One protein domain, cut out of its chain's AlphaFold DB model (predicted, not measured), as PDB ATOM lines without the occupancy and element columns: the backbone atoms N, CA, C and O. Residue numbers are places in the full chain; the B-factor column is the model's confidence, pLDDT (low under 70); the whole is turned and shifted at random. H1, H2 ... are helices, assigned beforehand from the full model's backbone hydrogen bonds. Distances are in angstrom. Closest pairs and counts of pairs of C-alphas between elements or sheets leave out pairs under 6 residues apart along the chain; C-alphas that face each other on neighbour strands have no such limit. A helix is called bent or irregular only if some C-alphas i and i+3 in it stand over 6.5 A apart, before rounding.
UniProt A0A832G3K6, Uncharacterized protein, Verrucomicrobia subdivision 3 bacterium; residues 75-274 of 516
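This is residues 75 to 274 of the 516 residues of an uncharacterized protein of Verrucomicrobia subdivision 3 bacterium (UniProt A0A832G3K6). One very long helix, H9, is the spine of an elongated domain; the first arm of a bent helix, H4a, packs lengthwise on it, while the shorter helices H1, H3 and H2 cross it. H7 packs on it at a smaller angle, and beyond H7, H6 with H4b, H5 and H8 makes a loose head round the end where H9 begins. The printed part has 200 residues, with nine named helices, H1 to H9 in order along the chain, and no named strand: the class is all helix, and the helix packing is mostly crossed. The whole is loose, with a radius of gyration of the C-alphas of 20.7 A and spans of 68 by 35 by 30 A; residues 125 to 130 stand free.

H1, residues 80 to 93, touches H3, residues 113 to 124, at a steep tilt of 58 degrees, opposite ways; their closest C-alphas, of Ala 87 and Pro 113, are 4.9 A apart. The hub is H9, residues 235 to 273, which touches six other helices. With residues 258 to 269 alone it touches H1 at a steep tilt of 54 degrees, the closest C-alphas being those of Phe 90 and Ser 258, 7.2 A apart. H2, residues 100 to 108, is about perpendicular to H9 at 81 degrees and touches it, closest at the C-alphas of Ala 106 and Gly 251, 6.5 A apart. H3 and H9 only just touch, with 3 pairs of C-alphas within 8 A, closest at Trp 120 and Leu 259, 7.4 A apart. H4, residues 137 to 171, was assigned as one helix by its hydrogen bonds but is bent: C-alphas 156 and 159 are 7.6 A apart, and its arms H4a, residues 137 to 156, and H4b, residues 159 to 171, stand at 66 degrees. H4a touches H9 with 33 pairs of C-alphas within 8 A, opposite ways, at a shallow tilt of 34.8 degrees, only just short of steep; the C-alphas of Ala 140 and Gly 253 are closest, 4.0 A apart. H4b touches H9 with residues 161 to 165 alone, closest at the C-alphas of Ile 161 and Ser 236, 5.0 A apart. H5, residues 173 to 179, touches no helix; it is only just irregular, with C-alphas 175 and 178 6.6 A apart. H6, residues 184 to 197, touches H7, residues 204 to 213, at a steep tilt of 61 degrees, closest at the C-alphas of Val 193 and Ala 206, 4.9 A apart. H7 also touches H9, closest at the C-alphas of Ala 211 and Val 244, 5.9 A apart. H8, residues 215 to 226, forms a helical hairpin with H9; they only just touch, with 3 pairs of C-alphas within 8 A, closest at Pro 215 and Leu 237, 5.8 A apart. H9 has a kink of 31 degrees near residue 265 and is only just irregular, with C-alphas 264 and 267 6.54 A apart. Every O i to N i+4 pair is within hydrogen-bond range in H1, H2, H3, H4b and H6; the counts are 15 of 16 in H4a, 5 of 6 in H7, 7 of 8 in H8, 30 of 35 in H9 and 0 of 3 in H5, where 1 of 4 O i to N i+3 pairs is within range.

H1 begins at C-alpha 80, (12.739, 1.673, -51.199), and is 19.5 A long. H4a is 29.2 A long, from C-alpha 137 at (-6.576, 13.892, -44.304), and H4b is 18.7 A. H6 is 19.1 A long. H9 measures 56.2 A and ends at C-alpha 273, (10.337, 7.762, -64.035).

The two C-alphas farthest apart, those of Gln 171 and Gly 274, are 68.3 A apart. The printed part has no cut. The link from H3 to H4, residues 125 to 136, is long. The mean pLDDT of the printed part is 82.3; residues 77, 125 to 135, 173 to 184 and 225 to 230 are under 70.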
ATOM      1  N   ILE A  75      11.911  -2.123 -64.614       72.00
ATOM      2  CA  ILE A  75      11.512  -2.867 -63.418       72.00
ATOM      3  C   ILE A  75      12.573  -2.728 -62.345       72.00
ATOM      4  O   ILE A  75      13.747  -3.022 -62.579       72.00
ATOM      5  N   ILE A  76      12.139  -2.326 -61.156       75.69
ATOM      6  CA  ILE A  76      12.975  -2.327 -59.963       75.69
ATOM      7  C   ILE A  76      12.421  -3.322 -58.939       75.69
ATOM      8  O   ILE A  76      11.203  -3.468 -58.808       75.69
ATOM      9  N   PRO A  77      13.300  -4.023 -58.203       66.12
ATOM     10  CA  PRO A  77      12.870  -5.055 -57.273       66.12
ATOM     11  C   PRO A  77      12.213  -4.509 -56.006       66.12
ATOM     12  O   PRO A  77      11.428  -5.209 -55.376       66.12
ATOM     13  N   ASP A  78      12.541  -3.276 -55.629       72.44
ATOM     14  CA  ASP A  78      12.019  -2.621 -54.439       72.44
ATOM     15  C   ASP A  78      11.868  -1.123 -54.714       72.44
ATOM     16  O   ASP A  78      12.707  -0.498 -55.360       72.44
ATOM     17  N   VAL A  79      10.790  -0.556 -54.190       81.12
ATOM     18  CA  VAL A  79      10.471   0.868 -54.236       81.12
ATOM     19  C   VAL A  79      11.233   1.667 -53.173       81.12
ATOM     20  O   VAL A  79      11.107   2.882 -53.125       81.12
ATOM     21  N   GLU A  80      12.042   1.032 -52.322       85.56
ATOM     22  CA  GLU A  80      12.739   1.673 -51.199       85.56
ATOM     23  C   GLU A  80      13.529   2.928 -51.582       85.56
ATOM     24  O   GLU A  80      13.438   3.931 -50.878       85.56
ATOM     25  N   VAL A  81      14.251   2.925 -52.707       84.31
ATOM     26  CA  VAL A  81      14.965   4.128 -53.182       84.31
ATOM     27  C   VAL A  81      13.983   5.280 -53.425       84.31
ATOM     28  O   VAL A  81      14.213   6.397 -52.971       84.31
ATOM     29  N   VAL A  82      12.845   4.986 -54.059       87.44
ATOM     30  CA  VAL A  82      11.772   5.956 -54.316       87.44
ATOM     31  C   VAL A  82      11.120   6.414 -53.011       87.44
ATOM     32  O   VAL A  82      10.901   7.607 -52.815       87.44
ATOM     33  N   LEU A  83      10.840   5.487 -52.091       92.00
ATOM     34  CA  LEU A  83      10.245   5.808 -50.793       92.00
ATOM     35  C   LEU A  83      11.156   6.711 -49.961       92.00
ATOM     36  O   LEU A  83      10.644   7.620 -49.318       92.00
ATOM     37  N   ASN A  84      12.474   6.497 -49.985       92.31
ATOM     38  CA  ASN A  84      13.426   7.370 -49.294       92.31
ATOM     39  C   ASN A  84      13.341   8.802 -49.835       92.31
ATOM     40  O   ASN A  84      13.138   9.731 -49.054       92.31
ATOM     41  N   SER A  85      13.385   8.980 -51.161       91.88
ATOM     42  CA  SER A  85      13.245  10.306 -51.774       91.88
ATOM     43  C   SER A  85      11.904  10.969 -51.443       91.88
ATOM     44  O   SER A  85      11.867  12.155 -51.125       91.88
ATOM     45  N   LEU A  86      10.800  10.214 -51.460       94.75
ATOM     46  CA  LEU A  86       9.479  10.737 -51.093       94.75
ATOM     47  C   LEU A  86       9.375  11.086 -49.602       94.75
ATOM     48  O   LEU A  86       8.708  12.061 -49.258       94.75
ATOM     49  N   ALA A  87      10.017  10.323 -48.716       96.12
ATOM     50  CA  ALA A  87      10.010  10.575 -47.276       96.12
ATOM     51  C   ALA A  87      10.818  11.826 -46.917       96.12
ATOM     52  O   ALA A  87      10.373  12.628 -46.095       96.12
ATOM     53  N   GLU A  88      11.974  12.017 -47.554       95.81
ATOM     54  CA  GLU A  88      12.774  13.238 -47.432       95.81
ATOM     55  C   GLU A  88      12.018  14.458 -47.965       95.81
ATOM     56  O   GLU A  88      11.982  15.503 -47.310       95.81
ATOM     57  N   ASP A  89      11.358  14.323 -49.117       95.81
ATOM     58  CA  ASP A  89      10.574  15.410 -49.698       95.81
ATOM     59  C   ASP A  89       9.339  15.748 -48.855       95.81
ATOM     60  O   ASP A  89       9.054  16.924 -48.637       95.81
ATOM     61  N   PHE A  90       8.651  14.747 -48.294       96.31
ATOM     62  CA  PHE A  90       7.569  14.958 -47.327       96.31
ATOM     63  C   PHE A  90       8.063  15.721 -46.094       96.31
ATOM     64  O   PHE A  90       7.429  16.679 -45.647       96.31
ATOM     65  N   TRP A  91       9.225  15.341 -45.561       96.19
ATOM     66  CA  TRP A  91       9.830  16.048 -44.439       96.19
ATOM     67  C   TRP A  91      10.106  17.510 -44.773       96.19
ATOM     68  O   TRP A  91       9.675  18.399 -44.043       96.19
ATOM     69  N   ARG A  92      10.762  17.766 -45.905       96.06
ATOM     70  CA  ARG A  92      11.149  19.112 -46.343       96.06
ATOM     71  C   ARG A  92       9.951  20.003 -46.687       96.06
ATOM     72  O   ARG A  92       9.941  21.184 -46.334       96.06
ATOM     73  N   SER A  93       8.974  19.460 -47.412       95.12
ATOM     74  CA  SER A  93       7.837  20.214 -47.954       95.12
ATOM     75  C   SER A  93       6.681  20.365 -46.968       95.12
ATOM     76  O   SER A  93       5.973  21.368 -47.031       95.12
ATOM     77  N   TYR A  94       6.499  19.410 -46.049       94.81
ATOM     78  CA  TYR A  94       5.399  19.420 -45.088       94.81
ATOM     79  C   TYR A  94       5.883  19.619 -43.651       94.81
ATOM     80  O   TYR A  94       5.539  20.631 -43.045       94.81
ATOM     81  N   ILE A  95       6.683  18.693 -43.100       94.44
ATOM     82  CA  ILE A  95       7.052  18.705 -41.669       94.44
ATOM     83  C   ILE A  95       7.863  19.953 -41.316       94.44
ATOM     84  O   ILE A  95       7.497  20.667 -40.389       94.44
ATOM     85  N   SER A  96       8.917  20.266 -42.073       93.75
ATOM     86  CA  SER A  96       9.794  21.419 -41.823       93.75
ATOM     87  C   SER A  96       9.093  22.774 -41.953       93.75
ATOM     88  O   SER A  96       9.621  23.764 -41.457       93.75
ATOM     89  N   GLN A  97       7.922  22.827 -42.596       94.81
ATOM     90  CA  GLN A  97       7.106  24.041 -42.715       94.81
ATOM     91  C   GLN A  97       6.119  24.213 -41.545       94.81
ATOM     92  O   GLN A  97       5.433  25.230 -41.461       94.81
ATOM     93  N   GLN A  98       6.013  23.225 -40.647       94.12
ATOM     94  CA  GLN A  98       5.140  23.298 -39.476       94.12
ATOM     95  C   GLN A  98       5.768  24.102 -38.332       94.12
ATOM     96  O   GLN A  98       6.964  24.388 -38.301       94.12
ATOM     97  N   HIS A  99       4.944  24.419 -37.330       93.50
ATOM     98  CA  HIS A  99       5.407  24.994 -36.069       93.50
ATOM     99  C   HIS A  99       6.504  24.127 -35.424       93.50
ATOM    100  O   HIS A  99       6.410  22.897 -35.447       93.50
ATOM    101  N   SER A 100       7.492  24.750 -34.771       94.31
ATOM    102  CA  SER A 100       8.637  24.055 -34.151       94.31
ATOM    103  C   SER A 100       8.212  22.932 -33.194       94.31
ATOM    104  O   SER A 100       8.840  21.877 -33.160       94.31
ATOM    105  N   TYR A 101       7.092  23.108 -32.485       92.50
ATOM    106  CA  TYR A 101       6.478  22.072 -31.644       92.50
ATOM    107  C   TYR A 101       6.122  20.798 -32.418       92.50
ATOM    108  O   TYR A 101       6.401  19.696 -31.953       92.50
ATOM    109  N   VAL A 102       5.522  20.938 -33.603       93.50
ATOM    110  CA  VAL A 102       5.120  19.803 -34.444       93.50
ATOM    111  C   VAL A 102       6.350  19.093 -34.993       93.50
ATOM    112  O   VAL A 102       6.400  17.868 -34.965       93.50
ATOM    113  N   VAL A 103       7.366  19.852 -35.418       94.00
ATOM    114  CA  VAL A 103       8.649  19.300 -35.879       94.00
ATOM    115  C   VAL A 103       9.325  18.502 -34.766       94.00
ATOM    116  O   VAL A 103       9.678  17.341 -34.959       94.00
ATOM    117  N   ALA A 104       9.463  19.090 -33.577       92.94
ATOM    118  CA  ALA A 104      10.077  18.432 -32.430       92.94
ATOM    119  C   ALA A 104       9.297  17.186 -31.986       92.94
ATOM    120  O   ALA A 104       9.905  16.161 -31.675       92.94
ATOM    121  N   ALA A 105       7.962  17.255 -31.995       91.31
ATOM    122  CA  ALA A 105       7.110  16.120 -31.665       91.31
ATOM    123  C   ALA A 105       7.226  15.001 -32.705       91.31
ATOM    124  O   ALA A 105       7.292  13.837 -32.324       91.31
ATOM    125  N   ALA A 106       7.316  15.328 -33.997       92.12
ATOM    126  CA  ALA A 106       7.545  14.340 -35.048       92.12
ATOM    127  C   ALA A 106       8.856  13.570 -34.816       92.12
ATOM    128  O   ALA A 106       8.868  12.347 -34.915       92.12
ATOM    129  N   ILE A 107       9.941  14.262 -34.446       91.75
ATOM    130  CA  ILE A 107      11.234  13.621 -34.145       91.75
ATOM    131  C   ILE A 107      11.125  12.714 -32.916       91.75
ATOM    132  O   ILE A 107      11.546  11.560 -32.975       91.75
ATOM    133  N   GLU A 108      10.553  13.214 -31.817       90.06
ATOM    134  CA  GLU A 108      10.435  12.452 -30.564       90.06
ATOM    135  C   GLU A 108       9.523  11.223 -30.711       90.06
ATOM    136  O   GLU A 108       9.756  10.194 -30.085       90.06
ATOM    137  N   LEU A 109       8.513  11.294 -31.581       86.56
ATOM    138  CA  LEU A 109       7.617  10.179 -31.903       86.56
ATOM    139  C   LEU A 109       8.193   9.217 -32.961       86.56
ATOM    140  O   LEU A 109       7.472   8.361 -33.475       86.56
ATOM    141  N   GLU A 110       9.482   9.343 -33.282       89.31
ATOM    142  CA  GLU A 110      10.190   8.567 -34.303       89.31
ATOM    143  C   GLU A 110       9.598   8.682 -35.725       89.31
ATOM    144  O   GLU A 110       9.744   7.762 -36.522       89.31
ATOM    145  N   LEU A 111       8.971   9.800 -36.114       90.62
ATOM    146  CA  LEU A 111       8.552  10.046 -37.508       90.62
ATOM    147  C   LEU A 111       9.727  10.525 -38.377       90.62
ATOM    148  O   LEU A 111       9.599  11.481 -39.134       90.62
ATOM    149  N   THR A 112      10.895   9.891 -38.289       91.31
ATOM    150  CA  THR A 112      12.027  10.202 -39.179       91.31
ATOM    151  C   THR A 112      11.766   9.686 -40.600       91.31
ATOM    152  O   THR A 112      10.962   8.761 -40.762       91.31
ATOM    153  N   PRO A 113      12.450  10.199 -41.644       94.00
ATOM    154  CA  PRO A 113      12.308   9.670 -43.002       94.00
ATOM    155  C   PRO A 113      12.474   8.145 -43.067       94.00
ATOM    156  O   PRO A 113      11.643   7.454 -43.647       94.00
ATOM    157  N   GLN A 114      13.469   7.591 -42.370       92.06
ATOM    158  CA  GLN A 114      13.729   6.148 -42.355       92.06
ATOM    159  C   GLN A 114      12.581   5.358 -41.712       92.06
ATOM    160  O   GLN A 114      12.239   4.264 -42.167       92.06
ATOM    161  N   ARG A 115      11.958   5.895 -40.656       92.75
ATOM    162  CA  ARG A 115      10.791   5.260 -40.033       92.75
ATOM    163  C   ARG A 115       9.531   5.396 -40.865       92.75
ATOM    164  O   ARG A 115       8.776   4.428 -40.930       92.75
ATOM    165  N   LEU A 116       9.342   6.523 -41.548       93.81
ATOM    166  CA  LEU A 116       8.261   6.688 -42.516       93.81
ATOM    167  C   LEU A 116       8.380   5.664 -43.641       93.81
ATOM    168  O   LEU A 116       7.400   4.986 -43.920       93.81
ATOM    169  N   VAL A 117       9.573   5.451 -44.204       92.75
ATOM    170  CA  VAL A 117       9.800   4.405 -45.217       92.75
ATOM    171  C   VAL A 117       9.415   3.025 -44.686       92.75
ATOM    172  O   VAL A 117       8.675   2.300 -45.344       92.75
ATOM    173  N   GLN A 118       9.853   2.653 -43.482       89.81
ATOM    174  CA  GLN A 118       9.501   1.353 -42.893       89.81
ATOM    175  C   GLN A 118       7.998   1.204 -42.633       89.81
ATOM    176  O   GLN A 118       7.433   0.126 -42.838       89.81
ATOM    177  N   PHE A 119       7.352   2.277 -42.183       89.00
ATOM    178  CA  PHE A 119       5.911   2.329 -41.997       89.00
ATOM    179  C   PHE A 119       5.177   2.185 -43.336       89.00
ATOM    180  O   PHE A 119       4.327   1.307 -43.472       89.00
ATOM    181  N   TRP A 120       5.560   2.959 -44.349       90.25
ATOM    182  CA  TRP A 120       5.001   2.900 -45.696       90.25
ATOM    183  C   TRP A 120       5.200   1.533 -46.347       90.25
ATOM    184  O   TRP A 120       4.239   1.002 -46.891       90.25
ATOM    185  N   LYS A 121       6.379   0.907 -46.227       85.56
ATOM    186  CA  LYS A 121       6.616  -0.465 -46.717       85.56
ATOM    187  C   LYS A 121       5.632  -1.458 -46.099       85.56
ATOM    188  O   LYS A 121       5.077  -2.284 -46.813       85.56
ATOM    189  N   ARG A 122       5.379  -1.354 -44.790       82.19
ATOM    190  CA  ARG A 122       4.411  -2.212 -44.088       82.19
ATOM    191  C   ARG A 122       2.976  -1.981 -44.559       82.19
ATOM    192  O   ARG A 122       2.202  -2.931 -44.597       82.19
ATOM    193  N   VAL A 123       2.612  -0.739 -44.867       80.38
ATOM    194  CA  VAL A 123       1.274  -0.411 -45.377       80.38
ATOM    195  C   VAL A 123       1.115  -0.891 -46.822       80.38
ATOM    196  O   VAL A 123       0.124  -1.539 -47.131       80.38
ATOM    197  N   LEU A 124       2.105  -0.644 -47.685       77.69
ATOM    198  CA  LEU A 124       2.090  -1.068 -49.089       77.69
ATOM    199  C   LEU A 124       2.088  -2.593 -49.243       77.69
ATOM    200  O   LEU A 124       1.425  -3.102 -50.138       77.69
ATOM    201  N   SER A 125       2.754  -3.330 -48.347       69.25
ATOM    202  CA  SER A 125       2.744  -4.800 -48.376       69.25
ATOM    203  C   SER A 125       1.383  -5.415 -48.017       69.25
ATOM    204  O   SER A 125       1.184  -6.618 -48.186       69.25
ATOM    205  N   GLN A 126       0.457  -4.629 -47.460       68.06
ATOM    206  CA  GLN A 126      -0.877  -5.086 -47.074       68.06
ATOM    207  C   GLN A 126      -1.879  -4.748 -48.184       68.06
ATOM    208  O   GLN A 126      -2.491  -3.680 -48.211       68.06
ATOM    209  N   HIS A 127      -2.052  -5.687 -49.113       56.44
ATOM    210  CA  HIS A 127      -3.024  -5.574 -50.196       56.44
ATOM    211  C   HIS A 127      -4.456  -5.477 -49.636       56.44
ATOM    212  O   HIS A 127      -4.875  -6.304 -48.828       56.44
ATOM    213  N   GLY A 128      -5.229  -4.476 -50.076       50.31
ATOM    214  CA  GLY A 128      -6.663  -4.374 -49.763       50.31
ATOM    215  C   GLY A 128      -7.029  -3.671 -48.450       50.31
ATOM    216  O   GLY A 128      -8.196  -3.723 -48.054       50.31
ATOM    217  N   LEU A 129      -6.090  -2.981 -47.789       55.84
ATOM    218  CA  LEU A 129      -6.419  -2.107 -46.660       55.84
ATOM    219  C   LEU A 129      -7.406  -1.015 -47.090       55.84
ATOM    220  O   LEU A 129      -7.092  -0.139 -47.898       55.84
ATOM    221  N   LYS A 130      -8.603  -1.034 -46.504       54.62
ATOM    222  CA  LYS A 130      -9.526   0.097 -46.562       54.62
ATOM    223  C   LYS A 130      -9.229   0.998 -45.373       54.62
ATOM    224  O   LYS A 130      -9.389   0.578 -44.233       54.62
ATOM    225  N   MET A 131      -8.792   2.223 -45.650       56.28
ATOM    226  CA  MET A 131      -8.712   3.258 -44.622       56.28
ATOM    227  C   MET A 131     -10.125   3.503 -44.091       56.28
ATOM    228  O   MET A 131     -11.031   3.807 -44.872       56.28
ATOM    229  N   GLU A 132     -10.325   3.329 -42.786       58.31
ATOM    230  CA  GLU A 132     -11.583   3.698 -42.138       58.31
ATOM    231  C   GLU A 132     -11.859   5.192 -42.346       58.31
ATOM    232  O   GLU A 132     -10.936   6.002 -42.439       58.31
ATOM    233  N   HIS A 133     -13.137   5.571 -42.426       53.50
ATOM    234  CA  HIS A 133     -13.538   6.951 -42.721       53.50
ATOM    235  C   HIS A 133     -13.026   7.962 -41.673       53.50
ATOM    236  O   HIS A 133     -12.786   9.119 -42.005       53.50
ATOM    237  N   GLU A 134     -12.771   7.508 -40.441       53.69
ATOM    238  CA  GLU A 134     -12.172   8.296 -39.352       53.69
ATOM    239  C   GLU A 134     -10.680   8.631 -39.564       53.69
ATOM    240  O   GLU A 134     -10.103   9.407 -38.803       53.69
ATOM    241  N   LEU A 135     -10.038   8.078 -40.599       65.94
ATOM    242  CA  LEU A 135      -8.625   8.277 -40.935       65.94
ATOM    243  C   LEU A 135      -8.468   9.100 -42.226       65.94
ATOM    244  O   LEU A 135      -7.699   8.734 -43.120       65.94
ATOM    245  N   SER A 136      -9.218  10.198 -42.347       80.69
ATOM    246  CA  SER A 136      -9.102  11.120 -43.479       80.69
ATOM    247  C   SER A 136      -8.023  12.187 -43.250       80.69
ATOM    248  O   SER A 136      -7.632  12.484 -42.116       80.69
ATOM    249  N   LYS A 137      -7.544  12.788 -44.346       85.44
ATOM    250  CA  LYS A 137      -6.576  13.892 -44.304       85.44
ATOM    251  C   LYS A 137      -7.139  15.085 -43.524       85.44
ATOM    252  O   LYS A 137      -6.427  15.681 -42.727       85.44
ATOM    253  N   GLU A 138      -8.425  15.372 -43.695       88.06
ATOM    254  CA  GLU A 138      -9.130  16.474 -43.038       88.06
ATOM    255  C   GLU A 138      -9.200  16.269 -41.517       88.06
ATOM    256  O   GLU A 138      -8.931  17.194 -40.751       88.06
ATOM    257  N   VAL A 139      -9.501  15.044 -41.063       85.44
ATOM    258  CA  VAL A 139      -9.494  14.703 -39.628       85.44
ATOM    259  C   VAL A 139      -8.090  14.861 -39.040       85.44
ATOM    260  O   VAL A 139      -7.931  15.413 -37.952       85.44
ATOM    261  N   ALA A 140      -7.060  14.426 -39.764       88.88
ATOM    262  CA  ALA A 140      -5.675  14.561 -39.328       88.88
ATOM    263  C   ALA A 140      -5.213  16.029 -39.242       88.88
ATOM    264  O   ALA A 140      -4.566  16.418 -38.268       88.88
ATOM    265  N   GLU A 141      -5.580  16.867 -40.214       90.69
ATOM    266  CA  GLU A 141      -5.305  18.309 -40.186       90.69
ATOM    267  C   GLU A 141      -5.995  18.993 -38.996       90.69
ATOM    268  O   GLU A 141      -5.390  19.832 -38.317       90.69
ATOM    269  N   GLN A 142      -7.227  18.586 -38.684       89.31
ATOM    270  CA  GLN A 142      -7.951  19.074 -37.513       89.31
ATOM    271  C   GLN A 142      -7.257  18.668 -36.200       89.31
ATOM    272  O   GLN A 142      -7.096  19.513 -35.318       89.31
ATOM    273  N   GLN A 143      -6.756  17.434 -36.084       87.94
ATOM    274  CA  GLN A 143      -5.985  16.982 -34.913       87.94
ATOM    275  C   GLN A 143      -4.702  17.801 -34.703       87.94
ATOM    276  O   GLN A 143      -4.385  18.179 -33.571       87.94
ATOM    277  N   ILE A 144      -3.976  18.122 -35.781       89.94
ATOM    278  CA  ILE A 144      -2.778  18.978 -35.715       89.94
ATOM    279  C   ILE A 144      -3.159  20.382 -35.233       89.94
ATOM    280  O   ILE A 144      -2.518  20.933 -34.332       89.94
ATOM    281  N   LYS A 145      -4.229  20.954 -35.793       91.19
ATOM    282  CA  LYS A 145      -4.732  22.280 -35.412       91.19
ATOM    283  C   LYS A 145      -5.165  22.331 -33.947       91.19
ATOM    284  O   LYS A 145      -4.876  23.313 -33.262       91.19
ATOM    285  N   GLU A 146      -5.816  21.286 -33.451       90.50
ATOM    286  CA  GLU A 146      -6.207  21.162 -32.045       90.50
ATOM    287  C   GLU A 146      -4.997  21.070 -31.116       90.50
ATOM    288  O   GLU A 146      -4.961  21.780 -30.109       90.50
ATOM    289  N   ALA A 147      -3.984  20.269 -31.456       90.12
ATOM    290  CA  ALA A 147      -2.747  20.180 -30.677       90.12
ATOM    291  C   ALA A 147      -2.036  21.543 -30.583       90.12
ATOM    292  O   ALA A 147      -1.644  21.970 -29.497       90.12
ATOM    293  N   LEU A 148      -1.958  22.282 -31.695       90.75
ATOM    294  CA  LEU A 148      -1.439  23.655 -31.710       90.75
ATOM    295  C   LEU A 148      -2.314  24.625 -30.905       90.75
ATOM    296  O   LEU A 148      -1.799  25.523 -30.242       90.75
ATOM    297  N   GLY A 149      -3.635  24.446 -30.924       91.31
ATOM    298  CA  GLY A 149      -4.557  25.209 -30.085       91.31
ATOM    299  C   GLY A 149      -4.291  24.998 -28.594       91.31
ATOM    300  O   GLY A 149      -4.229  25.967 -27.839       91.31
ATOM    301  N   LYS A 150      -4.067  23.748 -28.175       90.25
ATOM    302  CA  LYS A 150      -3.714  23.399 -26.789       90.25
ATOM    303  C   LYS A 150      -2.353  23.954 -26.388       90.25
ATOM    304  O   LYS A 150      -2.225  24.473 -25.282       90.25
ATOM    305  N   LEU A 151      -1.373  23.913 -27.291       89.75
ATOM    306  CA  LEU A 151      -0.071  24.541 -27.079       89.75
ATOM    307  C   LEU A 151      -0.215  26.043 -26.799       89.75
ATOM    308  O   LEU A 151       0.311  26.518 -25.804       89.75
ATOM    309  N   LYS A 152      -1.016  26.772 -27.581       90.00
ATOM    310  CA  LYS A 152      -1.271  28.206 -27.335       90.00
ATOM    311  C   LYS A 152      -1.945  28.495 -25.995       90.00
ATOM    312  O   LYS A 152      -1.879  29.610 -25.481       90.00
ATOM    313  N   VAL A 153      -2.695  27.541 -25.444       89.88
ATOM    314  CA  VAL A 153      -3.234  27.671 -24.082       89.88
ATOM    315  C   VAL A 153      -2.122  27.409 -23.061       89.88
ATOM    316  O   VAL A 153      -2.010  28.176 -22.112       89.88
ATOM    317  N   LEU A 154      -1.260  26.410 -23.290       88.81
ATOM    318  CA  LEU A 154      -0.074  26.164 -22.463       88.81
ATOM    319  C   LEU A 154       0.838  27.388 -22.398       88.81
ATOM    320  O   LEU A 154       1.215  27.774 -21.303       88.81
ATOM    321  N   GLU A 155       1.125  28.023 -23.532       89.75
ATOM    322  CA  GLU A 155       1.939  29.243 -23.618       89.75
ATOM    323  C   GLU A 155       1.384  30.380 -22.753       89.75
ATOM    324  O   GLU A 155       2.138  31.071 -22.075       89.75
ATOM    325  N   ARG A 156       0.055  30.534 -22.705       89.69
ATOM    326  CA  ARG A 156      -0.606  31.570 -21.898       89.69
ATOM    327  C   ARG A 156      -0.624  31.252 -20.406       89.69
ATOM    328  O   ARG A 156      -0.427  32.149 -19.594       89.69
ATOM    329  N   GLU A 157      -0.856  29.993 -20.043       89.12
ATOM    330  CA  GLU A 157      -0.971  29.573 -18.640       89.12
ATOM    331  C   GLU A 157       0.376  29.144 -18.029       89.12
ATOM    332  O   GLU A 157       0.431  28.832 -16.840       89.12
ATOM    333  N   TRP A 158       1.470  29.132 -18.800       87.44
ATOM    334  CA  TRP A 158       2.752  28.538 -18.404       87.44
ATOM    335  C   TRP A 158       3.295  29.068 -17.074       87.44
ATOM    336  O   TRP A 158       3.650  28.284 -16.195       87.44
ATOM    337  N   VAL A 159       3.305  30.392 -16.895       84.94
ATOM    338  CA  VAL A 159       3.782  31.036 -15.658       84.94
ATOM    339  C   VAL A 159       2.958  30.580 -14.453       84.94
ATOM    340  O   VAL A 159       3.515  30.172 -13.436       84.94
ATOM    341  N   ARG A 160       1.629  30.559 -14.591       86.06
ATOM    342  CA  ARG A 160       0.708  30.120 -13.535       86.06
ATOM    343  C   ARG A 160       0.881  28.636 -13.207       86.06
ATOM    344  O   ARG A 160       0.887  28.272 -12.033       86.06
ATOM    345  N   ILE A 161       1.029  27.794 -14.231       83.81
ATOM    346  CA  ILE A 161       1.289  26.354 -14.089       83.81
ATOM    347  C   ILE A 161       2.563  26.146 -13.277       83.81
ATOM    348  O   ILE A 161       2.568  25.371 -12.327       83.81
ATOM    349  N   LEU A 162       3.634  26.864 -13.609       78.25
ATOM    350  CA  LEU A 162       4.903  26.735 -12.908       78.25
ATOM    351  C   LEU A 162       4.833  27.202 -11.455       78.25
ATOM    352  O   LEU A 162       5.376  26.520 -10.588       78.25
ATOM    353  N   GLU A 163       4.148  28.307 -11.163       81.56
ATOM    354  CA  GLU A 163       3.941  28.760  -9.783       81.56
ATOM    355  C   GLU A 163       3.186  27.724  -8.938       81.56
ATOM    356  O   GLU A 163       3.560  27.464  -7.791       81.56
ATOM    357  N   ASP A 164       2.138  27.115  -9.498       84.19
ATOM    358  CA  ASP A 164       1.360  26.063  -8.836       84.19
ATOM    359  C   ASP A 164       2.197  24.795  -8.615       84.19
ATOM    360  O   ASP A 164       2.227  24.240  -7.512       84.19
ATOM    361  N   LEU A 165       2.967  24.381  -9.627       78.31
ATOM    362  CA  LEU A 165       3.890  23.253  -9.513       78.31
ATOM    363  C   LEU A 165       4.960  23.502  -8.461       78.31
ATOM    364  O   LEU A 165       5.220  22.612  -7.654       78.31
ATOM    365  N   TYR A 166       5.553  24.694  -8.423       76.25
ATOM    366  CA  TYR A 166       6.573  25.035  -7.436       76.25
ATOM    367  C   TYR A 166       6.004  24.951  -6.018       76.25
ATOM    368  O   TYR A 166       6.582  24.275  -5.168       76.25
ATOM    369  N   LYS A 167       4.818  25.529  -5.777       80.50
ATOM    370  CA  LYS A 167       4.117  25.433  -4.484       80.50
ATOM    371  C   LYS A 167       3.840  23.984  -4.090       80.50
ATOM    372  O   LYS A 167       4.097  23.597  -2.949       80.50
ATOM    373  N   TRP A 168       3.356  23.168  -5.024       79.19
ATOM    374  CA  TRP A 168       3.089  21.755  -4.762       79.19
ATOM    375  C   TRP A 168       4.374  20.974  -4.463       79.19
ATOM    376  O   TRP A 168       4.427  20.177  -3.523       79.19
ATOM    377  N   PHE A 169       5.445  21.227  -5.214       74.25
ATOM    378  CA  PHE A 169       6.753  20.619  -4.991       74.25
ATOM    379  C   PHE A 169       7.356  21.028  -3.644       74.25
ATOM    380  O   PHE A 169       7.926  20.180  -2.953       74.25
ATOM    381  N   GLU A 170       7.175  22.280  -3.219       73.62
ATOM    382  CA  GLU A 170       7.607  22.742  -1.902       73.62
ATOM    383  C   GLU A 170       6.903  22.007  -0.757       73.62
ATOM    384  O   GLU A 170       7.552  21.599   0.209       73.62
ATOM    385  N   GLN A 171       5.596  21.773  -0.890       75.56
ATOM    386  CA  GLN A 171       4.800  21.017   0.084       75.56
ATOM    387  C   GLN A 171       5.215  19.538   0.160       75.56
ATOM    388  O   GLN A 171       5.027  18.891   1.189       75.56
ATOM    389  N   ASN A 172       5.845  19.013  -0.897       72.94
ATOM    390  CA  ASN A 172       6.285  17.622  -1.013       72.94
ATOM    391  C   ASN A 172       7.826  17.467  -0.979       72.94
ATOM    392  O   ASN A 172       8.356  16.434  -1.396       72.94
ATOM    393  N   LYS A 173       8.565  18.457  -0.443       62.97
ATOM    394  CA  LYS A 173      10.048  18.574  -0.453       62.97
ATOM    395  C   LYS A 173      10.836  17.304  -0.090       62.97
ATOM    396  O   LYS A 173      11.907  17.069  -0.650       62.97
ATOM    397  N   ASN A 174      10.314  16.444   0.787       63.00
ATOM    398  CA  ASN A 174      10.970  15.184   1.176       63.00
ATOM    399  C   ASN A 174      11.107  14.171   0.013       63.00
ATOM    400  O   ASN A 174      11.971  13.287   0.050       63.00
ATOM    401  N   PHE A 175      10.289  14.301  -1.036       58.78
ATOM    402  CA  PHE A 175      10.333  13.480  -2.247       58.78
ATOM    403  C   PHE A 175      11.491  13.870  -3.191       58.78
ATOM    404  O   PHE A 175      12.245  13.000  -3.641       58.78
ATOM    405  N   LEU A 176      11.693  15.168  -3.430       55.69
ATOM    406  CA  LEU A 176      12.563  15.697  -4.494       55.69
ATOM    407  C   LEU A 176      14.046  15.340  -4.346       55.69
ATOM    408  O   LEU A 176      14.711  15.076  -5.345       55.69
ATOM    409  N   LYS A 177      14.540  15.228  -3.109       57.09
ATOM    410  CA  LYS A 177      15.962  14.984  -2.809       57.09
ATOM    411  C   LYS A 177      16.566  13.711  -3.415       57.09
ATOM    412  O   LYS A 177      17.781  13.628  -3.511       57.09
ATOM    413  N   LYS A 178      15.763  12.695  -3.766       53.38
ATOM    414  CA  LYS A 178      16.291  11.358  -4.123       53.38
ATOM    415  C   LYS A 178      15.924  10.851  -5.520       53.38
ATOM    416  O   LYS A 178      16.731  10.145  -6.104       53.38
ATOM    417  N   GLU A 179      14.749  11.195  -6.057       52.69
ATOM    418  CA  GLU A 179      14.349  10.776  -7.419       52.69
ATOM    419  C   GLU A 179      14.502  11.875  -8.480       52.69
ATOM    420  O   GLU A 179      14.601  11.570  -9.665       52.69
ATOM    421  N   TRP A 180      14.534  13.148  -8.071       55.19
ATOM    422  CA  TRP A 180      14.585  14.300  -8.981       55.19
ATOM    423  C   TRP A 180      15.807  15.207  -8.743       55.19
ATOM    424  O   TRP A 180      15.869  16.279  -9.338       55.19
ATOM    425  N   GLY A 181      16.759  14.741  -7.911       49.00
ATOM    426  CA  GLY A 181      18.101  15.293  -7.662       49.00
ATOM    427  C   GLY A 181      18.120  16.783  -7.333       49.00
ATOM    428  O   GLY A 181      18.149  17.573  -8.257       49.00
ATOM    429  N   ASP A 182      18.063  17.169  -6.050       54.56
ATOM    430  CA  ASP A 182      18.177  18.561  -5.548       54.56
ATOM    431  C   ASP A 182      17.504  19.677  -6.395       54.56
ATOM    432  O   ASP A 182      17.903  20.836  -6.369       54.56
ATOM    433  N   GLY A 183      16.434  19.351  -7.130       61.12
ATOM    434  CA  GLY A 183      15.746  20.288  -8.021       61.12
ATOM    435  C   GLY A 183      16.370  20.462  -9.413       61.12
ATOM    436  O   GLY A 183      15.757  21.127 -10.242       61.12
ATOM    437  N   GLU A 184      17.502  19.829  -9.735       69.31
ATOM    438  CA  GLU A 184      18.187  19.936 -11.035       69.31
ATOM    439  C   GLU A 184      17.284  19.545 -12.210       69.31
ATOM    440  O   GLU A 184      17.242  20.247 -13.220       69.31
ATOM    441  N   LYS A 185      16.502  18.463 -12.085       73.44
ATOM    442  CA  LYS A 185      15.595  18.021 -13.160       73.44
ATOM    443  C   LYS A 185      14.425  18.990 -13.373       73.44
ATOM    444  O   LYS A 185      14.001  19.183 -14.507       73.44
ATOM    445  N   ILE A 186      13.914  19.612 -12.307       71.81
ATOM    446  CA  ILE A 186      12.855  20.633 -12.406       71.81
ATOM    447  C   ILE A 186      13.420  21.909 -13.022       71.81
ATOM    448  O   ILE A 186      12.798  22.459 -13.926       71.81
ATOM    449  N   SER A 187      14.613  22.329 -12.601       76.44
ATOM    450  CA  SER A 187      15.329  23.452 -13.207       76.44
ATOM    451  C   SER A 187      15.605  23.208 -14.690       76.44
ATOM    452  O   SER A 187      15.409  24.106 -15.496       76.44
ATOM    453  N   LEU A 188      15.971  21.980 -15.076       83.44
ATOM    454  CA  LEU A 188      16.173  21.600 -16.474       83.44
ATOM    455  C   LEU A 188      14.873  21.649 -17.290       83.44
ATOM    456  O   LEU A 188      14.880  22.102 -18.431       83.44
ATOM    457  N   ILE A 189      13.754  21.189 -16.718       82.56
ATOM    458  CA  ILE A 189      12.433  21.307 -17.352       82.56
ATOM    459  C   ILE A 189      12.050  22.781 -17.496       82.56
ATOM    460  O   ILE A 189      11.634  23.188 -18.575       82.56
ATOM    461  N   PHE A 190      12.214  23.583 -16.442       78.56
ATOM    462  CA  PHE A 190      11.926  25.015 -16.464       78.56
ATOM    463  C   PHE A 190      12.752  25.730 -17.530       78.56
ATOM    464  O   PHE A 190      12.204  26.503 -18.306       78.56
ATOM    465  N   ASP A 191      14.044  25.430 -17.606       85.81
ATOM    466  CA  ASP A 191      14.930  26.041 -18.582       85.81
ATOM    467  C   ASP A 191      14.564  25.615 -20.010       85.81
ATOM    468  O   ASP A 191      14.234  26.452 -20.842       85.81
ATOM    469  N   ILE A 192      14.538  24.313 -20.304       90.38
ATOM    470  CA  ILE A 192      14.384  23.839 -21.686       90.38
ATOM    471  C   ILE A 192      12.937  23.942 -22.179       90.38
ATOM    472  O   ILE A 192      12.694  24.411 -23.291       90.38
ATOM    473  N   VAL A 193      11.962  23.492 -21.383       88.69
ATOM    474  CA  VAL A 193      10.544  23.579 -21.767       88.69
ATOM    475  C   VAL A 193      10.070  25.019 -21.659       88.69
ATOM    476  O   VAL A 193       9.366  25.486 -22.549       88.69
ATOM    477  N   GLY A 194      10.482  25.744 -20.617       87.75
ATOM    478  CA  GLY A 194      10.060  27.127 -20.437       87.75
ATOM    479  C   GLY A 194      10.579  28.051 -21.525       87.75
ATOM    480  O   GLY A 194       9.782  28.807 -22.068       87.75
ATOM    481  N   ARG A 195      11.848  27.946 -21.934       89.19
ATOM    482  CA  ARG A 195      12.354  28.725 -23.076       89.19
ATOM    483  C   ARG A 195      11.574  28.446 -24.360       89.19
ATOM    484  O   ARG A 195      11.176  29.390 -25.039       89.19
ATOM    485  N   ALA A 196      11.279  27.177 -24.649       90.81
ATOM    486  CA  ALA A 196      10.493  26.796 -25.822       90.81
ATOM    487  C   ALA A 196       9.056  27.349 -25.781       90.81
ATOM    488  O   ALA A 196       8.567  27.907 -26.758       90.81
ATOM    489  N   VAL A 197       8.381  27.246 -24.633       88.12
ATOM    490  CA  VAL A 197       7.016  27.767 -24.446       88.12
ATOM    491  C   VAL A 197       6.983  29.305 -24.490       88.12
ATOM    492  O   VAL A 197       6.006  29.891 -24.940       88.12
ATOM    493  N   MET A 198       8.057  29.970 -24.062       84.94
ATOM    494  CA  MET A 198       8.152  31.434 -24.015       84.94
ATOM    495  C   MET A 198       8.662  32.070 -25.320       84.94
ATOM    496  O   MET A 198       8.862  33.284 -25.361       84.94
ATOM    497  N   GLY A 199       8.848  31.285 -26.388       81.75
ATOM    498  CA  GLY A 199       9.103  31.799 -27.738       81.75
ATOM    499  C   GLY A 199      10.354  31.266 -28.440       81.75
ATOM    500  O   GLY A 199      10.551  31.587 -29.612       81.75
ATOM    501  N   GLU A 200      11.193  30.452 -27.788       89.94
ATOM    502  CA  GLU A 200      12.250  29.710 -28.492       89.94
ATOM    503  C   GLU A 200      11.669  28.520 -29.278       89.94
ATOM    504  O   GLU A 200      10.555  28.054 -29.047       89.94
ATOM    505  N   ALA A 201      12.433  27.991 -30.236       90.56
ATOM    506  CA  ALA A 201      12.001  26.815 -30.980       90.56
ATOM    507  C   ALA A 201      11.950  25.577 -30.068       90.56
ATOM    508  O   ALA A 201      12.910  25.271 -29.359       90.56
ATOM    509  N   PHE A 202      10.856  24.811 -30.133       93.88
ATOM    510  CA  PHE A 202      10.795  23.516 -29.462       93.88
ATOM    511  C   PHE A 202      11.863  22.571 -30.013       93.88
ATOM    512  O   PHE A 202      12.037  22.431 -31.224       93.88
ATOM    513  N   THR A 203      12.541  21.875 -29.104       94.06
ATOM    514  CA  THR A 203      13.482  20.796 -29.418       94.06
ATOM    515  C   THR A 203      12.875  19.441 -29.042       94.06
ATOM    516  O   THR A 203      11.986  19.389 -28.185       94.06
ATOM    517  N   PRO A 204      13.349  18.315 -29.610       91.81
ATOM    518  CA  PRO A 204      12.897  16.981 -29.194       91.81
ATOM    519  C   PRO A 204      13.075  16.756 -27.683       91.81
ATOM    520  O   PRO A 204      12.201  16.215 -27.010       91.81
ATOM    521  N   GLN A 205      14.160  17.293 -27.116       93.00
ATOM    522  CA  GLN A 205      14.401  17.267 -25.677       93.00
ATOM    523  C   GLN A 205      13.317  18.016 -24.887       93.00
ATOM    524  O   GLN A 205      12.885  17.514 -23.850       93.00
ATOM    525  N   ALA A 206      12.838  19.166 -25.370       92.31
ATOM    526  CA  ALA A 206      11.736  19.891 -24.737       92.31
ATOM    527  C   ALA A 206      10.433  19.074 -24.746       92.31
ATOM    528  O   ALA A 206       9.748  19.006 -23.728       92.31
ATOM    529  N   ILE A 207      10.117  18.390 -25.850       91.50
ATOM    530  CA  ILE A 207       8.942  17.503 -25.941       91.50
ATOM    531  C   ILE A 207       9.050  16.348 -24.942       91.50
ATOM    532  O   ILE A 207       8.110  16.085 -24.186       91.50
ATOM    533  N   LYS A 208      10.217  15.703 -24.883       90.62
ATOM    534  CA  LYS A 208      10.492  14.610 -23.948       90.62
ATOM    535  C   LYS A 208      10.355  15.045 -22.491       90.62
ATOM    536  O   LYS A 208       9.737  14.344 -21.692       90.62
ATOM    537  N   LEU A 209      10.911  16.207 -22.148       89.56
ATOM    538  CA  LEU A 209      10.833  16.787 -20.806       89.56
ATOM    539  C   LEU A 209       9.407  17.217 -20.445       89.56
ATOM    540  O   LEU A 209       8.977  16.981 -19.319       89.56
ATOM    541  N   LEU A 210       8.633  17.753 -21.392       88.25
ATOM    542  CA  LEU A 210       7.216  18.059 -21.180       88.25
ATOM    543  C   LEU A 210       6.416  16.790 -20.827       88.25
ATOM    544  O   LEU A 210       5.575  16.817 -19.931       88.25
ATOM    545  N   ALA A 211       6.730  15.643 -21.440       87.94
ATOM    546  CA  ALA A 211       6.093  14.359 -21.128       87.94
ATOM    547  C   ALA A 211       6.485  13.759 -19.757       87.94
ATOM    548  O   ALA A 211       5.849  12.794 -19.302       87.94
ATOM    549  N   GLU A 212       7.523  14.290 -19.098       85.62
ATOM    550  CA  GLU A 212       7.885  13.964 -17.709       85.62
ATOM    551  C   GLU A 212       6.960  14.645 -16.693       85.62
ATOM    552  O   GLU A 212       6.835  14.151 -15.574       85.62
ATOM    553  N   LEU A 213       6.261  15.715 -17.086       82.25
ATOM    554  CA  LEU A 213       5.311  16.449 -16.244       82.25
ATOM    555  C   LEU A 213       3.909  15.810 -16.188       82.25
ATOM    556  O   LEU A 213       2.935  16.459 -15.824       82.25
ATOM    557  N   ARG A 214       3.772  14.534 -16.553       85.12
ATOM    558  CA  ARG A 214       2.492  13.823 -16.434       85.12
ATOM    559  C   ARG A 214       2.171  13.484 -14.973       85.12
ATOM    560  O   ARG A 214       3.076  13.033 -14.258       85.12
ATOM    561  N   PRO A 215       0.900  13.602 -14.537       82.19
ATOM    562  CA  PRO A 215       0.460  13.200 -13.205       82.19
ATOM    563  C   PRO A 215       0.932  11.813 -12.793       82.19
ATOM    564  O   PRO A 215       1.432  11.656 -11.685       82.19
ATOM    565  N   GLU A 216       0.860  10.815 -13.677       80.56
ATOM    566  CA  GLU A 216       1.216   9.434 -13.335       80.56
ATOM    567  C   GLU A 216       2.702   9.292 -12.979       80.56
ATOM    568  O   GLU A 216       3.059   8.489 -12.116       80.56
ATOM    569  N   LYS A 217       3.577  10.086 -13.611       79.38
ATOM    570  CA  LYS A 217       5.021  10.076 -13.330       79.38
ATOM    571  C   LYS A 217       5.363  10.812 -12.042       79.38
ATOM    572  O   LYS A 217       6.241  10.365 -11.310       79.38
ATOM    573  N   ILE A 218       4.689  11.926 -11.771       76.69
ATOM    574  CA  ILE A 218       4.973  12.760 -10.599       76.69
ATOM    575  C   ILE A 218       4.264  12.198  -9.361       76.69
ATOM    576  O   ILE A 218       4.913  11.841  -8.381       76.69
ATOM    577  N   VAL A 219       2.940  12.057  -9.412       75.88
ATOM    578  CA  VAL A 219       2.112  11.596  -8.288       75.88
ATOM    579  C   VAL A 219       2.323  10.109  -8.016       75.88
ATOM    580  O   VAL A 219       2.502   9.730  -6.863       75.88
ATOM    581  N   GLY A 220       2.412   9.268  -9.053       70.94
ATOM    582  CA  GLY A 220       2.644   7.829  -8.875       70.94
ATOM    583  C   GLY A 220       3.975   7.511  -8.183       70.94
ATOM    584  O   GLY A 220       4.056   6.578  -7.381       70.94
ATOM    585  N   ALA A 221       5.015   8.310  -8.431       70.38
ATOM    586  CA  ALA A 221       6.292   8.183  -7.735       70.38
ATOM    587  C   ALA A 221       6.197   8.614  -6.257       70.38
ATOM    588  O   ALA A 221       6.770   7.956  -5.380       70.38
ATOM    589  N   VAL A 222       5.432   9.670  -5.960       70.38
ATOM    590  CA  VAL A 222       5.151  10.128  -4.588       70.38
ATOM    591  C   VAL A 222       4.363   9.070  -3.811       70.38
ATOM    592  O   VAL A 222       4.819   8.628  -2.753       70.38
ATOM    593  N   ASP A 223       3.241   8.602  -4.357       72.00
ATOM    594  CA  ASP A 223       2.379   7.581  -3.750       72.00
ATOM    595  C   ASP A 223       3.162   6.293  -3.453       72.00
ATOM    596  O   ASP A 223       3.138   5.779  -2.328       72.00
ATOM    597  N   LYS A 224       3.959   5.814  -4.418       72.12
ATOM    598  CA  LYS A 224       4.816   4.630  -4.247       72.12
ATOM    599  C   LYS A 224       5.797   4.782  -3.084       72.12
ATOM    600  O   LYS A 224       6.044   3.818  -2.359       72.12
ATOM    601  N   ARG A 225       6.365   5.974  -2.896       67.44
ATOM    602  CA  ARG A 225       7.367   6.230  -1.854       67.44
ATOM    603  C   ARG A 225       6.751   6.386  -0.471       67.44
ATOM    604  O   ARG A 225       7.288   5.841   0.492       67.44
ATOM    605  N   PHE A 226       5.647   7.115  -0.365       67.38
ATOM    606  CA  PHE A 226       4.973   7.332   0.916       67.38
ATOM    607  C   PHE A 226       3.983   6.219   1.273       67.38
ATOM    608  O   PHE A 226       3.373   6.277   2.337       67.38
ATOM    609  N   LYS A 227       3.831   5.199   0.412       64.69
ATOM    610  CA  LYS A 227       2.765   4.186   0.508       64.69
ATOM    611  C   LYS A 227       1.379   4.835   0.647       64.69
ATOM    612  O   LYS A 227       0.479   4.265   1.261       64.69
ATOM    613  N   ALA A 228       1.234   6.032   0.084       61.97
ATOM    614  CA  ALA A 228      -0.031   6.727  -0.056       61.97
ATOM    615  C   ALA A 228      -0.714   6.231  -1.341       61.97
ATOM    616  O   ALA A 228      -0.058   5.688  -2.229       61.97
ATOM    617  N   LYS A 229      -2.041   6.332  -1.413       59.84
ATOM    618  CA  LYS A 229      -2.830   5.897  -2.584       59.84
ATOM    619  C   LYS A 229      -3.605   7.043  -3.242       59.84
ATOM    620  O   LYS A 229      -4.441   6.783  -4.102       59.84
ATOM    621  N   THR A 230      -3.436   8.271  -2.758       63.66
ATOM    622  CA  THR A 230      -4.415   9.345  -2.976       63.66
ATOM    623  C   THR A 230      -3.799  10.742  -2.909       63.66
ATOM    624  O   THR A 230      -4.496  11.679  -2.511       63.66
ATOM    625  N   THR A 231      -2.513  10.929  -3.230       70.50
ATOM    626  CA  THR A 231      -1.972  12.295  -3.310       70.50
ATOM    627  C   THR A 231      -2.744  13.092  -4.380       70.50
ATOM    628  O   THR A 231      -2.805  12.657  -5.531       70.50
ATOM    629  N   PRO A 232      -3.359  14.246  -4.042       75.69
ATOM    630  CA  PRO A 232      -4.134  15.018  -5.009       75.69
ATOM    631  C   PRO A 232      -3.261  15.519  -6.162       75.69
ATOM    632  O   PRO A 232      -2.212  16.129  -5.937       75.69
ATOM    633  N   VAL A 233      -3.721  15.288  -7.394       77.00
ATOM    634  CA  VAL A 233      -3.088  15.809  -8.611       77.00
ATOM    635  C   VAL A 233      -3.389  17.312  -8.723       77.00
ATOM    636  O   VAL A 233      -4.571  17.667  -8.785       77.00
ATOM    637  N   PRO A 234      -2.371  18.192  -8.791       79.38
ATOM    638  CA  PRO A 234      -2.549  19.608  -9.104       79.38
ATOM    639  C   PRO A 234      -3.324  19.817 -10.400       79.38
ATOM    640  O   PRO A 234      -3.074  19.128 -11.393       79.38
ATOM    641  N   GLU A 235      -4.205  20.813 -10.428       81.38
ATOM    642  CA  GLU A 235      -4.967  21.153 -11.636       81.38
ATOM    643  C   GLU A 235      -4.028  21.514 -12.802       81.38
ATOM    644  O   GLU A 235      -4.264  21.124 -13.946       81.38
ATOM    645  N   SER A 236      -2.887  22.137 -12.494       84.00
ATOM    646  CA  SER A 236      -1.837  22.443 -13.467       84.00
ATOM    647  C   SER A 236      -1.220  21.193 -14.105       84.00
ATOM    648  O   SER A 236      -0.963  21.192 -15.307       84.00
ATOM    649  N   LEU A 237      -1.042  20.090 -13.359       81.19
ATOM    650  CA  LEU A 237      -0.554  18.831 -13.946       81.19
ATOM    651  C   LEU A 237      -1.607  18.158 -14.833       81.19
ATOM    652  O   LEU A 237      -1.241  17.567 -15.848       81.19
ATOM    653  N   LYS A 238      -2.902  18.273 -14.508       82.06
ATOM    654  CA  LYS A 238      -3.980  17.791 -15.396       82.06
ATOM    655  C   LYS A 238      -3.993  18.558 -16.716       82.06
ATOM    656  O   LYS A 238      -4.193  17.976 -17.779       82.06
ATOM    657  N   PHE A 239      -3.734  19.863 -16.663       82.94
ATOM    658  CA  PHE A 239      -3.619  20.674 -17.867       82.94
ATOM    659  C   PHE A 239      -2.407  20.265 -18.721       82.94
ATOM    660  O   PHE A 239      -2.535  20.072 -19.931       82.94
ATOM    661  N   VAL A 240      -1.239  20.059 -18.101       83.31
ATOM    662  CA  VAL A 240      -0.048  19.561 -18.810       83.31
ATOM    663  C   VAL A 240      -0.302  18.178 -19.418       83.31
ATOM    664  O   VAL A 240       0.064  17.944 -20.571       83.31
ATOM    665  N   GLN A 241      -0.999  17.290 -18.703       85.31
ATOM    666  CA  GLN A 241      -1.440  15.999 -19.235       85.31
ATOM    667  C   GLN A 241      -2.274  16.161 -20.505       85.31
ATOM    668  O   GLN A 241      -1.968  15.516 -21.502       85.31
ATOM    669  N   TYR A 242      -3.250  17.068 -20.518       84.44
ATOM    670  CA  TYR A 242      -4.090  17.308 -21.693       84.44
ATOM    671  C   TYR A 242      -3.293  17.747 -22.938       84.44
ATOM    672  O   TYR A 242      -3.649  17.395 -24.072       84.44
ATOM    673  N   VAL A 243      -2.199  18.493 -22.746       86.06
ATOM    674  CA  VAL A 243      -1.278  18.879 -23.827       86.06
ATOM    675  C   VAL A 243      -0.424  17.689 -24.262       86.06
ATOM    676  O   VAL A 243      -0.332  17.412 -25.457       86.06
ATOM    677  N   VAL A 244       0.161  16.946 -23.321       85.38
ATOM    678  CA  VAL A 244       0.980  15.759 -23.622       85.38
ATOM    679  C   VAL A 244       0.156  14.687 -24.339       85.38
ATOM    680  O   VAL A 244       0.607  14.115 -25.326       85.38
ATOM    681  N   GLU A 245      -1.085  14.452 -23.925       84.56
ATOM    682  CA  GLU A 245      -1.986  13.495 -24.576       84.56
ATOM    683  C   GLU A 245      -2.319  13.891 -26.019       84.56
ATOM    684  O   GLU A 245      -2.499  13.028 -26.881       84.56
ATOM    685  N   SER A 246      -2.329  15.193 -26.321       85.50
ATOM    686  CA  SER A 246      -2.523  15.672 -27.690       85.50
ATOM    687  C   SER A 246      -1.348  15.363 -28.621       85.50
ATOM    688  O   SER A 246      -1.558  15.277 -29.828       85.50
ATOM    689  N   GLN A 247      -0.148  15.097 -28.087       84.12
ATOM    690  CA  GLN A 247       1.013  14.685 -28.888       84.12
ATOM    691  C   GLN A 247       0.789  13.324 -29.555       84.12
ATOM    692  O   GLN A 247       1.228  13.116 -30.682       84.12
ATOM    693  N   TYR A 248       0.057  12.410 -28.910       80.31
ATOM    694  CA  TYR A 248      -0.288  11.126 -29.527       80.31
ATOM    695  C   TYR A 248      -1.239  11.307 -30.714       80.31
ATOM    696  O   TYR A 248      -1.039  10.686 -31.758       80.31
ATOM    697  N   GLN A 249      -2.247  12.177 -30.582       83.19
ATOM    698  CA  GLN A 249      -3.151  12.499 -31.693       83.19
ATOM    699  C   GLN A 249      -2.410  13.231 -32.813       83.19
ATOM    700  O   GLN A 249      -2.602  12.908 -33.979       83.19
ATOM    701  N   LEU A 250      -1.495  14.138 -32.462       88.31
ATOM    702  CA  LEU A 250      -0.611  14.797 -33.415       88.31
ATOM    703  C   LEU A 250       0.211  13.775 -34.213       88.31
ATOM    704  O   LEU A 250       0.200  13.810 -35.439       88.31
ATOM    705  N   GLY A 251       0.875  12.831 -33.537       88.56
ATOM    706  CA  GLY A 251       1.644  11.771 -34.190       88.56
ATOM    707  C   GLY A 251       0.800  10.926 -35.140       88.56
ATOM    708  O   GLY A 251       1.205  10.684 -36.276       88.56
ATOM    709  N   ARG A 252      -0.401  10.520 -34.706       86.88
ATOM    710  CA  ARG A 252      -1.365   9.809 -35.562       86.88
ATOM    711  C   ARG A 252      -1.738  10.637 -36.792       86.88
ATOM    712  O   ARG A 252      -1.662  10.114 -37.902       86.88
ATOM    713  N   GLY A 253      -2.074  11.912 -36.609       89.88
ATOM    714  CA  GLY A 253      -2.400  12.829 -37.698       89.88
ATOM    715  C   GLY A 253      -1.258  12.959 -38.709       89.88
ATOM    716  O   GLY A 253      -1.474  12.818 -39.911       89.88
ATOM    717  N   LEU A 254      -0.019  13.112 -38.239       92.50
ATOM    718  CA  LEU A 254       1.158  13.185 -39.108       92.50
ATOM    719  C   LEU A 254       1.372  11.900 -39.927       92.50
ATOM    720  O   LEU A 254       1.662  11.986 -41.121       92.50
ATOM    721  N   TYR A 255       1.174  10.715 -39.337       90.94
ATOM    722  CA  TYR A 255       1.227   9.452 -40.086       90.94
ATOM    723  C   TYR A 255       0.128   9.369 -41.155       90.94
ATOM    724  O   TYR A 255       0.417   8.972 -42.284       90.94
ATOM    725  N   ILE A 256      -1.105   9.783 -40.849       89.94
ATOM    726  CA  ILE A 256      -2.219   9.794 -41.816       89.94
ATOM    727  C   ILE A 256      -1.916  10.736 -42.985       89.94
ATOM    728  O   ILE A 256      -2.076  10.355 -44.146       89.94
ATOM    729  N   ILE A 257      -1.412  11.938 -42.705       92.25
ATOM    730  CA  ILE A 257      -1.042  12.898 -43.752       92.25
ATOM    731  C   ILE A 257       0.119  12.369 -44.596       92.25
ATOM    732  O   ILE A 257       0.095  12.522 -45.816       92.25
ATOM    733  N   SER A 258       1.086  11.678 -43.984       93.31
ATOM    734  CA  SER A 258       2.175  11.025 -44.720       93.31
ATOM    735  C   SER A 258       1.656   9.963 -45.702       93.31
ATOM    736  O   SER A 258       2.177   9.839 -46.807       93.31
ATOM    737  N   LEU A 259       0.596   9.225 -45.339       90.44
ATOM    738  CA  LEU A 259      -0.040   8.241 -46.220       90.44
ATOM    739  C   LEU A 259      -0.818   8.906 -47.348       90.44
ATOM    740  O   LEU A 259      -0.745   8.444 -48.485       90.44
ATOM    741  N   ALA A 260      -1.543   9.990 -47.056       89.31
ATOM    742  CA  ALA A 260      -2.225  10.770 -48.084       89.31
ATOM    743  C   ALA A 260      -1.218  11.323 -49.107       89.31
ATOM    744  O   ALA A 260      -1.425  11.176 -50.309       89.31
ATOM    745  N   TYR A 261      -0.093  11.859 -48.624       92.62
ATOM    746  CA  TYR A 261       1.018  12.315 -49.457       92.62
ATOM    747  C   TYR A 261       1.590  11.187 -50.325       92.62
ATOM    748  O   TYR A 261       1.721  11.343 -51.537       92.62
ATOM    749  N   LEU A 262       1.889  10.027 -49.726       91.38
ATOM    750  CA  LEU A 262       2.417   8.870 -50.451       91.38
ATOM    751  C   LEU A 262       1.456   8.397 -51.549       91.38
ATOM    752  O   LEU A 262       1.892   8.117 -52.663       91.38
ATOM    753  N   LYS A 263       0.157   8.317 -51.241       87.31
ATOM    754  CA  LYS A 263      -0.883   7.860 -52.171       87.31
ATOM    755  C   LYS A 263      -0.970   8.737 -53.420       87.31
ATOM    756  O   LYS A 263      -1.228   8.217 -54.499       87.31
ATOM    757  N   GLU A 264      -0.758  10.040 -53.270       88.56
ATOM    758  CA  GLU A 264      -0.765  11.004 -54.373       88.56
ATOM    759  C   GLU A 264       0.557  10.984 -55.155       88.56
ATOM    760  O   GLU A 264       0.560  10.892 -56.378       88.56
ATOM    761  N   ARG A 265       1.699  11.011 -54.457       90.88
ATOM    762  CA  ARG A 265       3.012  11.228 -55.088       90.88
ATOM    763  C   ARG A 265       3.676   9.977 -55.639       90.88
ATOM    764  O   ARG A 265       4.445  10.077 -56.592       90.88
ATOM    765  N   LEU A 266       3.412   8.805 -55.062       89.06
ATOM    766  CA  LEU A 266       4.045   7.568 -55.516       89.06
ATOM    767  C   LEU A 266       3.651   7.200 -56.961       89.06
ATOM    768  O   LEU A 266       4.562   6.904 -57.738       89.06
ATOM    769  N   PRO A 267       2.364   7.243 -57.366       83.56
ATOM    770  CA  PRO A 267       1.979   6.992 -58.755       83.56
ATOM    771  C   PRO A 267       2.611   7.989 -59.735       83.56
ATOM    772  O   PRO A 267       3.206   7.562 -60.722       83.56
ATOM    773  N   GLU A 268       2.572   9.291 -59.427       86.69
ATOM    774  CA  GLU A 268       3.179  10.336 -60.268       86.69
ATOM    775  C   GLU A 268       4.681  10.116 -60.465       86.69
ATOM    776  O   GLU A 268       5.208  10.268 -61.569       86.69
ATOM    777  N   PHE A 269       5.388   9.751 -59.391       85.50
ATOM    778  CA  PHE A 269       6.820   9.482 -59.450       85.50
ATOM    779  C   PHE A 269       7.121   8.262 -60.326       85.50
ATOM    780  O   PHE A 269       8.024   8.320 -61.168       85.50
ATOM    781  N   LYS A 270       6.367   7.168 -60.143       82.50
ATOM    782  CA  LYS A 270       6.512   5.937 -60.934       82.50
ATOM    783  C   LYS A 270       6.262   6.200 -62.416       82.50
ATOM    784  O   LYS A 270       7.058   5.768 -63.245       82.50
ATOM    785  N   GLU A 271       5.213   6.950 -62.742       80.25
ATOM    786  CA  GLU A 271       4.860   7.291 -64.119       80.25
ATOM    787  C   GLU A 271       5.935   8.157 -64.787       80.25
ATOM    788  O   GLU A 271       6.443   7.792 -65.847       80.25
ATOM    789  N   ARG A 272       6.363   9.250 -64.141       83.31
ATOM    790  CA  ARG A 272       7.409  10.143 -64.678       83.31
ATOM    791  C   ARG A 272       8.754   9.449 -64.864       83.31
ATOM    792  O   ARG A 272       9.489   9.788 -65.787       83.31
ATOM    793  N   SER A 273       9.075   8.505 -63.985       79.69
ATOM    794  CA  SER A 273      10.337   7.762 -64.035       79.69
ATOM    795  C   SER A 273      10.261   6.523 -64.929       79.69
ATOM    796  O   SER A 273      11.275   5.859 -65.123       79.69
ATOM    797  N   GLY A 274       9.073   6.176 -65.440       77.75
ATOM    798  CA  GLY A 274       8.849   4.920 -66.150       77.75
ATOM    799  C   GLY A 274       9.212   3.699 -65.304       77.75
ATOM    800  O   GLY A 274       9.771   2.750 -65.833       77.75
TER     801      GLY A 274